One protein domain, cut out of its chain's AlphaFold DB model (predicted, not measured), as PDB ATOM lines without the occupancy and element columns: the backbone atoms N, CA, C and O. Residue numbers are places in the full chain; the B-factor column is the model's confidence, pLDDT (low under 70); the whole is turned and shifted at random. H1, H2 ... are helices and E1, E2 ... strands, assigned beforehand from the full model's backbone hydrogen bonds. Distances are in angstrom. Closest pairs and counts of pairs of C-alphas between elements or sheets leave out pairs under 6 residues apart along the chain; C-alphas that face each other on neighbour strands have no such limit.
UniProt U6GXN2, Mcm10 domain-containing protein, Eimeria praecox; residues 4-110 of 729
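AT A GLANCE: This is residues 4 to 110 of the 729 residues of the protein "Mcm10 domain-containing protein" of Eimeria praecox (UniProt U6GXN2). Two lobes of unequal size sit end to end: the larger has a twisted three-stranded sheet, E1, E2 and E4, partly faced by the crossed ribbon of E3 and E5, with H1 at one end. Residues 72 to 74 lead to the smaller lobe, where the short hairpin of E6 and E7 is followed by H2, with H3 at the far end. The 107 printed residues hold seven named strands and three named helices, in the order E1 E2 H1 E3 E4 E5 E6 E7 H2 H3; the large sheet is mixed, and both two-stranded sheets are antiparallel. The class is mixed, with 53 residues, under half, in named elements. The whole is only just loose, close to compact, with a radius of gyration of the C-alphas of 15.8 A and spans of 47 by 34 by 23 A.

HOW THE PARTS SIT: Begin with E2, residues 14 to 19, the inner strand of a sheet that is only just strongly twisted, its C-alphas up to 4.1 A off the best plane. E1, residues 4 to 8, forms a hairpin with it, antiparallel at 153 degrees; look for N 5 and O 17 at 2.8 A. E4, residues 56 to 60, is its parallel neighbour at 29 degrees, with N 18 and O 58 2.8 A apart. H1, residues 22 to 30, only grazes this sheet with its residues 24 to 28; C-alphas 19 and 25, the closest of E2 and H1, are 6.7 A apart. E3, residues 37 to 41, and E5, residues 66 to 71, are antiparallel at 157 degrees, with N 38 and O 70 at 2.8 A. E1 and E3 are near each other, with 5 pairs of C-alphas within 10 A. E6, residues 75 to 77, is apart from E5 and forms a hairpin with E7, residues 91 to 93, with N 92 and O 76 at 2.8 A. H2, residues 94 to 97, and H3, residues 102 to 108, meet only through their link. In H1 every O i to N i+4 pair is within hydrogen-bond range, in H3 2 of 3; H2 is too short for one.

IN THESE COORDINATES: Find C-alpha 4 at (148.388, 34.497, 120.249), where E1 begins its 13.2 A. E2 runs 16.2 A, E5 14.3 A, E4 13.7 A, H1 12.4 A and E3 12.3 A. H3 runs 10.0 A to C-alpha 108 at (122.137, 21.023, 106.038).

THE WHOLE: The C-alphas farthest apart, of Ala 23 and Gln 110, are 48.7 A apart. The printed part has no cut. The links E3 to E4 and E6 to E7 are long. Residues 108 to 110 have pLDDT under 70.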
ATOM      1  N   TRP A   4     149.295  35.582 119.857       95.31
ATOM      2  CA  TRP A   4     148.388  34.497 120.249       95.31
ATOM      3  C   TRP A   4     148.012  33.574 119.080       95.31
ATOM      4  O   TRP A   4     147.896  34.017 117.933       95.31
ATOM      5  N   TRP A   5     147.779  32.299 119.390       96.31
ATOM      6  CA  TRP A   5     147.179  31.288 118.517       96.31
ATOM      7  C   TRP A   5     145.923  30.698 119.169       96.31
ATOM      8  O   TRP A   5     145.832  30.557 120.386       96.31
ATOM      9  N   VAL A   6     144.955  30.310 118.336       94.69
ATOM     10  CA  VAL A   6     143.847  29.439 118.745       94.69
ATOM     11  C   VAL A   6     144.211  28.033 118.292       94.69
ATOM     12  O   VAL A   6     144.300  27.786 117.089       94.69
ATOM     13  N   LEU A   7     144.452  27.137 119.244       95.75
ATOM     14  CA  LEU A   7     144.705  25.726 118.977       95.75
ATOM     15  C   LEU A   7     143.399  24.942 119.038       95.75
ATOM     16  O   LEU A   7     142.513  25.260 119.833       95.75
ATOM     17  N   TRP A   8     143.302  23.910 118.205       94.25
ATOM     18  CA  TRP A   8     142.118  23.075 118.067       94.25
ATOM     19  C   TRP A   8     142.535  21.610 117.924       94.25
ATOM     20  O   TRP A   8     143.332  21.272 117.053       94.25
ATOM     21  N   ASP A   9     141.992  20.743 118.773       93.44
ATOM     22  CA  ASP A   9     142.394  19.335 118.920       93.44
ATOM     23  C   ASP A   9     141.648  18.357 117.991       93.44
ATOM     24  O   ASP A   9     141.713  17.141 118.170       93.44
ATOM     25  N   THR A  10     140.883  18.879 117.026       87.25
ATOM     26  CA  THR A  10     139.877  18.175 116.197       87.25
ATOM     27  C   THR A  10     138.679  17.569 116.951       87.25
ATOM     28  O   THR A  10     137.691  17.202 116.317       87.25
ATOM     29  N   LYS A  11     138.692  17.544 118.290       82.19
ATOM     30  CA  LYS A  11     137.633  17.042 119.190       82.19
ATOM     31  C   LYS A  11     136.834  18.187 119.830       82.19
ATOM     32  O   LYS A  11     136.311  18.067 120.931       82.19
ATOM     33  N   GLU A  12     136.724  19.296 119.096       77.00
ATOM     34  CA  GLU A  12     135.992  20.518 119.460       77.00
ATOM     35  C   GLU A  12     136.572  21.350 120.620       77.00
ATOM     36  O   GLU A  12     136.056  22.445 120.869       77.00
ATOM     37  N   THR A  13     137.657  20.936 121.287       88.00
ATOM     38  CA  THR A  13     138.264  21.778 122.330       88.00
ATOM     39  C   THR A  13     139.125  22.872 121.698       88.00
ATOM     40  O   THR A  13     139.823  22.658 120.708       88.00
ATOM     41  N   ASN A  14     139.017  24.090 122.234       92.19
ATOM     42  CA  ASN A  14     139.756  25.257 121.758       92.19
ATOM     43  C   ASN A  14     140.610  25.792 122.913       92.19
ATOM     44  O   ASN A  14     140.070  26.135 123.970       92.19
ATOM     45  N   LEU A  15     141.925  25.867 122.703       95.12
ATOM     46  CA  LEU A  15     142.892  26.394 123.667       95.12
ATOM     47  C   LEU A  15     143.496  27.691 123.129       95.12
ATOM     48  O   LEU A  15     143.974  27.747 121.996       95.12
ATOM     49  N   LEU A  16     143.485  28.731 123.955       96.19
ATOM     50  CA  LEU A  16     144.037  30.033 123.616       96.19
ATOM     51  C   LEU A  16     145.501  30.114 124.048       96.19
ATOM     52  O   LEU A  16     145.797  30.434 125.199       96.19
ATOM     53  N   LEU A  17     146.413  29.801 123.130       97.31
ATOM     54  CA  LEU A  17     147.845  29.862 123.392       97.31
ATOM     55  C   LEU A  17     148.340  31.298 123.220       97.31
ATOM     56  O   LEU A  17     148.079  31.930 122.194       97.31
ATOM     57  N   THR A  18     149.051  31.827 124.210       96.81
ATOM     58  CA  THR A  18     149.591  33.189 124.173       96.81
ATOM     59  C   THR A  18     151.092  33.198 124.430       96.81
ATOM     60  O   THR A  18     151.583  32.486 125.302       96.81
ATOM     61  N   PHE A  19     151.811  33.995 123.643       96.31
ATOM     62  CA  PHE A  19     153.274  34.001 123.598       96.31
ATOM     63  C   PHE A  19     153.827  35.169 124.408       96.31
ATOM     64  O   PHE A  19     153.321  36.295 124.295       96.31
ATOM     65  N   ARG A  20     154.857  34.915 125.219       93.81
ATOM     66  CA  ARG A  20     155.564  35.957 125.970       93.81
ATOM     67  C   ARG A  20     156.733  36.492 125.134       93.81
ATOM     68  O   ARG A  20     157.556  35.739 124.633       93.81
ATOM     69  N   GLY A  21     156.792  37.814 124.975       93.00
ATOM     70  CA  GLY A  21     157.829  38.480 124.182       93.00
ATOM     71  C   GLY A  21     157.639  38.402 122.658       93.00
ATOM     72  O   GLY A  21     156.756  37.729 122.128       93.00
ATOM     73  N   GLU A  22     158.470  39.161 121.943       94.56
ATOM     74  CA  GLU A  22     158.418  39.286 120.478       94.56
ATOM     75  C   GLU A  22     159.437  38.378 119.770       94.56
ATOM     76  O   GLU A  22     159.152  37.854 118.695       94.56
ATOM     77  N   ALA A  23     160.576  38.100 120.415       94.44
ATOM     78  CA  ALA A  23     161.582  37.160 119.923       94.44
ATOM     79  C   ALA A  23     161.002  35.751 119.706       94.44
ATOM     80  O   ALA A  23     161.187  35.175 118.635       94.44
ATOM     81  N   MET A  24     160.225  35.242 120.669       94.00
ATOM     82  CA  MET A  24     159.566  33.935 120.589       94.00
ATOM     83  C   MET A  24     158.624  33.846 119.375       94.00
ATOM     84  O   MET A  24     158.703  32.915 118.576       94.00
ATOM     85  N   TRP A  25     157.793  34.872 119.164       94.06
ATOM     86  CA  TRP A  25     156.912  34.970 117.996       94.06
ATOM     87  C   TRP A  25     157.684  34.995 116.670       94.06
ATOM     88  O   TRP A  25     157.310  34.310 115.712       94.06
ATOM     89  N   SER A  26     158.781  35.751 116.614       95.38
ATOM     90  CA  SER A  26     159.656  35.797 115.441       95.38
ATOM     91  C   SER A  26     160.352  34.458 115.187       95.38
ATOM     92  O   SER A  26     160.447  34.049 114.031       95.38
ATOM     93  N   ASN A  27     160.773  33.732 116.223       96.31
ATOM     94  CA  ASN A  27     161.372  32.402 116.089       96.31
ATOM     95  C   ASN A  27     160.354  31.360 115.603       96.31
ATOM     96  O   ASN A  27     160.663  30.613 114.680       96.31
ATOM     97  N   LEU A  28     159.112  31.375 116.097       96.06
ATOM     98  CA  LEU A  28     158.036  30.505 115.591       96.06
ATOM     99  C   LEU A  28     157.706  30.772 114.110       96.06
ATOM    100  O   LEU A  28     157.418  29.836 113.363       96.06
ATOM    101  N   ARG A  29     157.808  32.030 113.648       95.25
ATOM    102  CA  ARG A  29     157.725  32.362 112.214       95.25
ATOM    103  C   ARG A  29     158.940  31.873 111.420       95.25
ATOM    104  O   ARG A  29     158.746  31.357 110.322       95.25
ATOM    105  N   LYS A  30     160.165  32.000 111.950       97.12
ATOM    106  CA  LYS A  30     161.401  31.485 111.317       97.12
ATOM    107  C   LYS A  30     161.397  29.954 111.204       97.12
ATOM    108  O   LYS A  30     161.764  29.440 110.156       97.12
ATOM    109  N   LYS A  31     160.893  29.244 112.225       96.44
ATOM    110  CA  LYS A  31     160.606  27.794 112.213       96.44
ATOM    111  C   LYS A  31     159.542  27.404 111.160       96.44
ATOM    112  O   LYS A  31     159.325  26.228 110.912       96.44
ATOM    113  N   GLY A  32     158.894  28.371 110.500       96.81
ATOM    114  CA  GLY A  32     158.038  28.141 109.333       96.81
ATOM    115  C   GLY A  32     156.628  27.632 109.643       96.81
ATOM    116  O   GLY A  32     155.931  27.217 108.712       96.81
ATOM    117  N   ILE A  33     156.205  27.678 110.913       97.38
ATOM    118  CA  ILE A  33     154.939  27.113 111.401       97.38
ATOM    119  C   ILE A  33     153.739  27.837 110.770       97.38
ATOM    120  O   ILE A  33     153.616  29.067 110.824       97.38
ATOM    121  N   LYS A  34     152.829  27.066 110.171       94.75
ATOM    122  CA  LYS A  34     151.675  27.537 109.390       94.75
ATOM    123  C   LYS A  34     150.347  27.110 110.018       94.75
ATOM    124  O   LYS A  34     150.248  26.192 110.825       94.75
ATOM    125  N   ARG A  35     149.267  27.785 109.609       91.88
ATOM    126  CA  ARG A  35     147.900  27.372 109.970       91.88
ATOM    127  C   ARG A  35     147.590  26.023 109.320       91.88
ATOM    128  O   ARG A  35     147.565  25.944 108.097       91.88
ATOM    129  N   GLY A  36     147.298  25.019 110.143       93.25
ATOM    130  CA  GLY A  36     147.117  23.630 109.715       93.25
ATOM    131  C   GLY A  36     148.221  22.696 110.212       93.25
ATOM    132  O   GLY A  36     148.068  21.484 110.087       93.25
ATOM    133  N   ASP A  37     149.290  23.222 110.814       96.75
ATOM    134  CA  ASP A  37     150.310  22.389 111.444       96.75
ATOM    135  C   ASP A  37     149.845  21.823 112.790       96.75
ATOM    136  O   ASP A  37     149.222  22.506 113.608       96.75
ATOM    137  N   LEU A  38     150.178  20.553 113.010       96.25
ATOM    138  CA  LEU A  38     150.122  19.879 114.293       96.25
ATOM    139  C   LEU A  38     151.342  20.298 115.111       96.25
ATOM    140  O   LEU A  38     152.485  20.078 114.704       96.25
ATOM    141  N   ILE A  39     151.084  20.864 116.285       97.88
ATOM    142  CA  ILE A  39     152.101  21.168 117.289       97.88
ATOM    143  C   ILE A  39     151.772  20.417 118.580       97.88
ATOM    144  O   ILE A  39     150.606  20.340 118.974       97.88
ATOM    145  N   ALA A  40     152.791  19.893 119.252       97.69
ATOM    146  CA  ALA A  40     152.716  19.602 120.676       97.69
ATOM    147  C   ALA A  40     153.128  20.853 121.457       97.69
ATOM    148  O   ALA A  40     154.063  21.559 121.075       97.69
ATOM    149  N   VAL A  41     152.419  21.115 122.554       97.94
ATOM    150  CA  VAL A  41     152.759  22.171 123.510       97.94
ATOM    151  C   VAL A  41     153.157  21.488 124.811       97.94
ATOM    152  O   VAL A  41     152.356  20.751 125.387       97.94
ATOM    153  N   LEU A  42     154.395  21.699 125.241       98.00
ATOM    154  CA  LEU A  42     155.010  21.021 126.377       98.00
ATOM    155  C   LEU A  42     154.987  21.945 127.597       98.00
ATOM    156  O   LEU A  42     155.377  23.103 127.504       98.00
ATOM    157  N   ASN A  43     154.500  21.431 128.729       97.44
ATOM    158  CA  ASN A  43     154.425  22.127 130.023       97.44
ATOM    159  C   ASN A  43     153.916  23.595 129.985       97.44
ATOM    160  O   ASN A  43     154.495  24.447 130.659       97.44
ATOM    161  N   PRO A  44     152.839  23.932 129.241       97.56
ATOM    162  CA  PRO A  44     152.361  25.309 129.168       97.56
ATOM    163  C   PRO A  44     151.787  25.784 130.507       97.56
ATOM    164  O   PRO A  44     150.965  25.103 131.126       97.56
ATOM    165  N   SER A  45     152.142  27.004 130.909       97.44
ATOM    166  CA  SER A  45     151.582  27.648 132.098       97.44
ATOM    167  C   SER A  45     150.111  28.003 131.855       97.44
ATOM    168  O   SER A  45     149.789  28.778 130.952       97.44
ATOM    169  N   LEU A  46     149.191  27.408 132.618       96.69
ATOM    170  CA  LEU A  46     147.753  27.633 132.454       96.69
ATOM    171  C   LEU A  46     147.336  28.967 133.082       96.69
ATOM    172  O   LEU A  46     147.546  29.197 134.270       96.69
ATOM    173  N   LEU A  47     146.688  29.829 132.296       95.00
ATOM    174  CA  LEU A  47     146.149  31.086 132.811       95.00
ATOM    175  C   LEU A  47     144.832  30.836 133.567       95.00
ATOM    176  O   LEU A  47     144.024  30.011 133.121       95.00
ATOM    177  N   PRO A  48     144.557  31.574 134.661       94.00
ATOM    178  CA  PRO A  48     143.258  31.525 135.320       94.00
ATOM    179  C   PRO A  48     142.147  31.907 134.334       94.00
ATOM    180  O   PRO A  48     142.310  32.786 133.483       94.00
ATOM    181  N   LYS A  49     141.000  31.226 134.433       92.62
ATOM    182  CA  LYS A  49     139.866  31.449 133.530       92.62
ATOM    183  C   LYS A  49     139.270  32.837 133.784       92.62
ATOM    184  O   LYS A  49     138.591  33.034 134.781       92.62
ATOM    185  N   ALA A  50     139.491  33.768 132.858       88.56
ATOM    186  CA  ALA A  50     138.882  35.094 132.916       88.56
ATOM    187  C   ALA A  50     137.344  35.012 132.857       88.56
ATOM    188  O   ALA A  50     136.782  34.253 132.058       88.56
ATOM    189  N   ASP A  51     136.666  35.818 133.674       84.00
ATOM    190  CA  ASP A  51     135.207  35.803 133.785       84.00
ATOM    191  C   ASP A  51     134.516  36.090 132.447       84.00
ATOM    192  O   ASP A  51     134.684  37.142 131.828       84.00
ATOM    193  N   GLY A  52     133.706  35.129 131.995       84.81
ATOM    194  CA  GLY A  52     132.996  35.200 130.716       84.81
ATOM    195  C   GLY A  52     133.794  34.751 129.483       84.81
ATOM    196  O   GLY A  52     133.271  34.866 128.376       84.81
ATOM    197  N   ALA A  53     135.012  34.218 129.634       83.50
ATOM    198  CA  ALA A  53     135.726  33.534 128.554       83.50
ATOM    199  C   ALA A  53     135.375  32.031 128.518       83.50
ATOM    200  O   ALA A  53     135.652  31.298 129.467       83.50
ATOM    201  N   ASP A  54     134.795  31.549 127.413       78.81
ATOM    202  CA  ASP A  54     134.442  30.126 127.251       78.81
ATOM    203  C   ASP A  54     135.658  29.228 126.951       78.81
ATOM    204  O   ASP A  54     135.658  28.041 127.280       78.81
ATOM    205  N   SER A  55     136.708  29.779 126.335       88.38
ATOM    206  CA  SER A  55     137.941  29.052 126.008       88.38
ATOM    207  C   SER A  55     138.936  29.072 127.168       88.38
ATOM    208  O   SER A  55     139.138  30.104 127.806       88.38
ATOM    209  N   ARG A  56     139.620  27.944 127.402       94.06
ATOM    210  CA  ARG A  56     140.797  27.907 128.284       94.06
ATOM    211  C   ARG A  56     141.934  28.703 127.643       94.06
ATOM    212  O   ARG A  56     142.047  28.718 126.417       94.06
ATOM    213  N   ALA A  57     142.786  29.317 128.456       96.19
ATOM    214  CA  ALA A  57     143.945  30.068 127.991       96.19
ATOM    215  C   ALA A  57     145.232  29.557 128.645       96.19
ATOM    216  O   ALA A  57     145.219  29.061 129.770       96.19
ATOM    217  N   ALA A  58     146.338  29.677 127.920       97.25
ATOM    218  CA  ALA A  58     147.653  29.252 128.361       97.25
ATOM    219  C   ALA A  58     148.738  30.215 127.863       97.25
ATOM    220  O   ALA A  58     148.578  30.933 126.868       97.25
ATOM    221  N   THR A  59     149.850  30.214 128.577       97.31
ATOM    222  CA  THR A  59     151.067  30.971 128.307       97.31
ATOM    223  C   THR A  59     152.214  30.015 128.041       97.31
ATOM    224  O   THR A  59     152.320  28.963 128.673       97.31
ATOM    225  N   VAL A  60     153.057  30.401 127.092       97.75
ATOM    226  CA  VAL A  60     154.287  29.701 126.726       97.75
ATOM    227  C   VAL A  60     155.390  30.744 126.662       97.75
ATOM    228  O   VAL A  60     155.157  31.853 126.159       97.75
ATOM    229  N   GLU A  61     156.547  30.414 127.222       95.75
ATOM    230  CA  GLU A  61     157.630  31.374 127.457       95.75
ATOM    231  C   GLU A  61     158.838  31.069 126.561       95.75
ATOM    232  O   GLU A  61     159.334  31.975 125.894       95.75
ATOM    233  N   ASP A  62     159.196  29.788 126.428       96.62
ATOM    234  CA  ASP A  62     160.327  29.314 125.619       96.62
ATOM    235  C   ASP A  62     159.859  28.658 124.310       96.62
ATOM    236  O   ASP A  62     158.808  28.014 124.265       96.62
ATOM    237  N   ASP A  63     160.626  28.763 123.221       96.69
ATOM    238  CA  ASP A  63     160.228  28.181 121.930       96.69
ATOM    239  C   ASP A  63     160.536  26.681 121.770       96.69
ATOM    240  O   ASP A  63     160.118  26.084 120.773       96.69
ATOM    241  N   ASP A  64     161.171  26.062 122.769       96.75
ATOM    242  CA  ASP A  64     161.291  24.601 122.926       96.75
ATOM    243  C   ASP A  64     160.038  23.969 123.557       96.75
ATOM    244  O   ASP A  64     159.765  22.783 123.372       96.75
ATOM    245  N   GLN A  65     159.191  24.769 124.218       97.69
ATOM    246  CA  GLN A  65     157.869  24.333 124.685       97.69
ATOM    247  C   GLN A  65     156.877  24.116 123.515       97.69
ATOM    248  O   GLN A  65     155.726  23.740 123.749       97.69
ATOM    249  N   ILE A  66     157.282  24.349 122.255       97.81
ATOM    250  CA  ILE A  66     156.450  24.200 121.048       97.81
ATOM    251  C   ILE A  66     157.166  23.322 120.016       97.81
ATOM    252  O   ILE A  66     157.994  23.787 119.230       97.81
ATOM    253  N   LEU A  67     156.780  22.048 119.968       97.94
ATOM    254  CA  LEU A  67     157.309  21.066 119.024       97.94
ATOM    255  C   LEU A  67     156.373  20.933 117.814       97.94
ATOM    256  O   LEU A  67     155.251  20.438 117.938       97.94
ATOM    257  N   GLN A  68     156.825  21.353 116.632       97.69
ATOM    258  CA  GLN A  68     156.106  21.136 115.372       97.69
ATOM    259  C   GLN A  68     156.246  19.669 114.943       97.69
ATOM    260  O   GLN A  68     157.354  19.186 114.733       97.69
ATOM    261  N   ILE A  69     155.121  18.962 114.809       97.94
ATOM    262  CA  ILE A  69     155.083  17.536 114.434       97.94
ATOM    263  C   ILE A  69     154.922  17.371 112.911       97.94
ATOM    264  O   ILE A  69     155.431  16.416 112.331       97.94
ATOM    265  N   GLY A  70     154.222  18.298 112.249       97.06
ATOM    266  CA  GLY A  70     154.029  18.308 110.792       97.06
ATOM    267  C   GLY A  70     152.698  18.936 110.376       97.06
ATOM    268  O   GLY A  70     151.945  19.408 111.222       97.06
ATOM    269  N   THR A  71     152.371  18.941 109.083       96.44
ATOM    270  CA  THR A  71     151.126  19.554 108.573       96.44
ATOM    271  C   THR A  71     149.959  18.560 108.515       96.44
ATOM    272  O   THR A  71     150.059  17.504 107.884       96.44
ATOM    273  N   VAL A  72     148.812  18.905 109.110       96.00
ATOM    274  CA  VAL A  72     147.597  18.072 109.090       96.00
ATOM    275  C   VAL A  72     146.867  18.225 107.753       96.00
ATOM    276  O   VAL A  72     146.291  19.269 107.439       96.00
ATOM    277  N   LYS A  73     146.846  17.150 106.960       96.00
ATOM    278  CA  LYS A  73     146.078  17.086 105.708       96.00
ATOM    279  C   LYS A  73     144.572  17.176 105.991       96.00
ATOM    280  O   LYS A  73     144.074  16.607 106.954       96.00
ATOM    281  N   GLY A  74     143.833  17.872 105.127       94.00
ATOM    282  CA  GLY A  74     142.372  17.980 105.229       94.00
ATOM    283  C   GLY A  74     141.844  19.028 106.220       94.00
ATOM    284  O   GLY A  74     140.629  19.123 106.388       94.00
ATOM    285  N   ILE A  75     142.703  19.839 106.849       94.56
ATOM    286  CA  ILE A  75     142.266  21.032 107.594       94.56
ATOM    287  C   ILE A  75     141.838  22.123 106.601       94.56
ATOM    288  O   ILE A  75     142.655  22.672 105.866       94.56
ATOM    289  N   ALA A  76     140.546  22.450 106.592       94.69
ATOM    290  CA  ALA A  76     139.928  23.406 105.673       94.69
ATOM    291  C   ALA A  76     139.030  24.408 106.417       94.69
ATOM    292  O   ALA A  76     138.781  24.274 107.615       94.69
ATOM    293  N   ARG A  77     138.519  25.425 105.713       95.12
ATOM    294  CA  ARG A  77     137.400  26.248 106.207       95.12
ATOM    295  C   ARG A  77     136.074  25.607 105.824       95.12
ATOM    296  O   ARG A  77     135.966  25.008 104.761       95.12
ATOM    297  N   CYS A  78     135.058  25.788 106.663       96.12
ATOM    298  CA  CYS A  78     133.704  25.337 106.370       96.12
ATOM    299  C   CYS A  78     133.148  25.981 105.081       96.12
ATOM    300  O   CYS A  78     133.078  27.205 104.963       96.12
ATOM    301  N   SER A  79     132.665  25.148 104.157       97.06
ATOM    302  CA  SER A  79     132.184  25.548 102.825       97.06
ATOM    303  C   SER A  79     130.833  26.277 102.811       97.06
ATOM    304  O   SER A  79     130.399  26.740 101.760       97.06
ATOM    305  N   ALA A  80     130.135  26.393 103.945       96.62
ATOM    306  CA  ALA A  80     128.850  27.093 104.012       96.62
ATOM    307  C   ALA A  80     129.006  28.619 104.114       96.62
ATOM    308  O   ALA A  80     129.925  29.140 104.751       96.62
ATOM    309  N   MET A  81     128.029  29.341 103.565       96.38
ATOM    310  CA  MET A  81     127.823  30.760 103.854       96.38
ATOM    311  C   MET A  81     127.042  30.949 105.156       96.38
ATOM    312  O   MET A  81     126.088  30.228 105.444       96.38
ATOM    313  N   THR A  82     127.421  31.966 105.925       96.19
ATOM    314  CA  THR A  82     126.661  32.420 107.093       96.19
ATOM    315  C   THR A  82     125.366  33.125 106.671       96.19
ATOM    316  O   THR A  82     125.186  33.507 105.515       96.19
ATOM    317  N   ARG A  83     124.483  33.425 107.635       94.19
ATOM    318  CA  ARG A  83     123.267  34.237 107.405       94.19
ATOM    319  C   ARG A  83     123.544  35.644 106.830       94.19
ATOM    320  O   ARG A  83     122.616  36.279 106.347       94.19
ATOM    321  N   ARG A  84     124.793  36.131 106.863       94.62
ATOM    322  CA  ARG A  84     125.230  37.395 106.234       94.62
ATOM    323  C   ARG A  84     125.850  37.198 104.837       94.62
ATOM    324  O   ARG A  84     126.580  38.071 104.390       94.62
ATOM    325  N   GLN A  85     125.647  36.041 104.200       94.88
ATOM    326  CA  GLN A  85     126.234  35.631 102.908       94.88
ATOM    327  C   GLN A  85     127.779  35.580 102.854       94.88
ATOM    328  O   GLN A  85     128.353  35.152 101.860       94.88
ATOM    329  N   THR A  86     128.483  35.913 103.937       97.25
ATOM    330  CA  THR A  86     129.934  35.713 104.044       97.25
ATOM    331  C   THR A  86     130.272  34.239 104.276       97.25
ATOM    332  O   THR A  86     129.581  33.555 105.037       97.25
ATOM    333  N   GLN A  87     131.353  33.745 103.660       96.94
ATOM    334  CA  GLN A  87     131.865  32.385 103.879       96.94
ATOM    335  C   GLN A  87     132.170  32.137 105.367       96.94
ATOM    336  O   GLN A  87     132.691  33.014 106.067       96.94
ATOM    337  N   CYS A  88     131.865  30.937 105.862       96.38
ATOM    338  CA  CYS A  88     132.170  30.558 107.233       96.38
ATOM    339  C   CYS A  88     133.688  30.544 107.484       96.38
ATOM    340  O   CYS A  88     134.464  29.940 106.747       96.38
ATOM    341  N   ARG A  89     134.119  31.204 108.565       94.56
ATOM    342  CA  ARG A  89     135.531  31.254 108.980       94.56
ATOM    343  C   ARG A  89     135.943  30.097 109.899       94.56
ATOM    344  O   ARG A  89     137.120  30.006 110.235       94.56
ATOM    345  N   GLN A  90     135.001  29.243 110.306       91.81
ATOM    346  CA  GLN A  90     135.271  28.110 111.189       91.81
ATOM    347  C   GLN A  90     136.092  27.045 110.453       91.81
ATOM    348  O   GLN A  90     135.764  26.689 109.319       91.81
ATOM    349  N   MET A  91     137.133  26.533 111.108       92.19
ATOM    350  CA  MET A  91     137.924  25.419 110.584       92.19
ATOM    351  C   MET A  91     137.168  24.091 110.735       92.19
ATOM    352  O   MET A  91     136.349  23.929 111.642       92.19
ATOM    353  N   VAL A  92     137.445  23.155 109.832       94.44
ATOM    354  CA  VAL A  92     136.928  21.783 109.803       94.44
ATOM    355  C   VAL A  92     138.055  20.824 109.430       94.44
ATOM    356  O   VAL A  92     138.977  21.197 108.704       94.44
ATOM    357  N   HIS A  93     137.970  19.585 109.905       95.50
ATOM    358  CA  HIS A  93     138.849  18.498 109.487       95.50
ATOM    359  C   HIS A  93     138.053  17.592 108.543       95.50
ATOM    360  O   HIS A  93     137.207  16.816 108.992       95.50
ATOM    361  N   LEU A  94     138.286  17.730 107.235       94.81
ATOM    362  CA  LEU A  94     137.506  17.074 106.179       94.81
ATOM    363  C   LEU A  94     137.325  15.555 106.401       94.81
ATOM    364  O   LEU A  94     136.187  15.104 106.278       94.81
ATOM    365  N   PRO A  95     138.349  14.769 106.808       94.50
ATOM    366  CA  PRO A  95     138.195  13.325 107.014       94.50
ATOM    367  C   PRO A  95     137.275  12.901 108.171       94.50
ATOM    368  O   PRO A  95     136.800  11.771 108.157       94.50
ATOM    369  N   SER A  96     137.031  13.753 109.181       92.69
ATOM    370  CA  SER A  96     136.208  13.390 110.357       92.69
ATOM    371  C   SER A  96     134.963  14.255 110.572       92.69
ATOM    372  O   SER A  96     134.049  13.829 111.274       92.69
ATOM    373  N   MET A  97     134.905  15.450 109.980       90.94
ATOM    374  CA  MET A  97     133.772  16.382 110.087       90.94
ATOM    375  C   MET A  97     133.119  16.708 108.737       90.94
ATOM    376  O   MET A  97     132.049  17.314 108.705       90.94
ATOM    377  N   GLY A  98     133.758  16.347 107.620       94.69
ATOM    378  CA  GLY A  98     133.349  16.780 106.288       94.69
ATOM    379  C   GLY A  98     133.535  18.285 106.056       94.69
ATOM    380  O   GLY A  98     134.269  18.978 106.760       94.69
ATOM    381  N   GLU A  99     132.858  18.798 105.030       96.50
ATOM    382  CA  GLU A  99     132.996  20.174 104.521       96.50
ATOM    383  C   GLU A  99     132.363  21.251 105.425       96.50
ATOM    384  O   GLU A  99     132.493  22.452 105.168       96.50
ATOM    385  N   TYR A 100     131.624  20.852 106.464       95.88
ATOM    386  CA  TYR A 100     130.765  21.743 107.240       95.88
ATOM    387  C   TYR A 100     131.090  21.686 108.728       95.88
ATOM    388  O   TYR A 100     131.185  20.621 109.325       95.88
ATOM    389  N   CYS A 101     131.216  22.850 109.368       94.00
ATOM    390  CA  CYS A 101     131.334  22.899 110.821       94.00
ATOM    391  C   CYS A 101     129.990  22.530 111.468       94.00
ATOM    392  O   CYS A 101     128.935  22.769 110.875       94.00
ATOM    393  N   ARG A 102     130.006  22.059 112.720       91.56
ATOM    394  CA  ARG A 102     128.815  21.650 113.492       91.56
ATOM    395  C   ARG A 102     127.630  22.630 113.434       91.56
ATOM    396  O   ARG A 102     126.484  22.198 113.370       91.56
ATOM    397  N   PHE A 103     127.894  23.939 113.392       92.88
ATOM    398  CA  PHE A 103     126.862  24.978 113.255       92.88
ATOM    399  C   PHE A 103     126.096  24.945 111.918       92.88
ATOM    400  O   PHE A 103     124.959  25.402 111.865       92.88
ATOM    401  N   HIS A 104     126.702  24.414 110.853       94.56
ATOM    402  CA  HIS A 104     126.119  24.307 109.514       94.56
ATOM    403  C   HIS A 104     125.710  22.872 109.144       94.56
ATOM    404  O   HIS A 104     124.751  22.723 108.393       94.56
ATOM    405  N   VAL A 105     126.334  21.834 109.720       92.88
ATOM    406  CA  VAL A 105     125.866  20.430 109.623       92.88
ATOM    407  C   VAL A 105     124.398  20.339 110.053       92.88
ATOM    408  O   VAL A 105     123.535  20.010 109.246       92.88
ATOM    409  N   ASN A 106     124.081  20.831 111.256       81.69
ATOM    410  CA  ASN A 106     122.713  20.889 111.791       81.69
ATOM    411  C   ASN A 106     121.714  21.716 110.946       81.69
ATOM    412  O   ASN A 106     120.515  21.669 111.213       81.69
ATOM    413  N   VAL A 107     122.183  22.505 109.972       78.69
ATOM    414  CA  VAL A 107     121.355  23.321 109.063       78.69
ATOM    415  C   VAL A 107     121.226  22.674 107.677       78.69
ATOM    416  O   VAL A 107     120.237  22.923 106.992       78.69
ATOM    417  N   LYS A 108     122.184  21.829 107.269       69.00
ATOM    418  CA  LYS A 108     122.137  21.023 106.038       69.00
ATOM    419  C   LYS A 108     121.351  19.720 106.238       69.00
ATOM    420  O   LYS A 108     120.622  19.318 105.336       69.00
ATOM    421  N   ASP A 109     121.456  19.120 107.424       68.50
ATOM    422  CA  ASP A 109     120.782  17.868 107.802       68.50
ATOM    423  C   ASP A 109     119.326  18.075 108.239       68.50
ATOM    424  O   ASP A 109     118.535  17.134 108.258       68.50
ATOM    425  N   GLN A 110     118.941  19.318 108.549       56.75
ATOM    426  CA  GLN A 110     117.548  19.734 108.424       56.75
ATOM    427  C   GLN A 110     117.227  19.733 106.925       56.75
ATOM    428  O   GLN A 110     117.780  20.576 106.213       56.75
TER     429      GLN A 110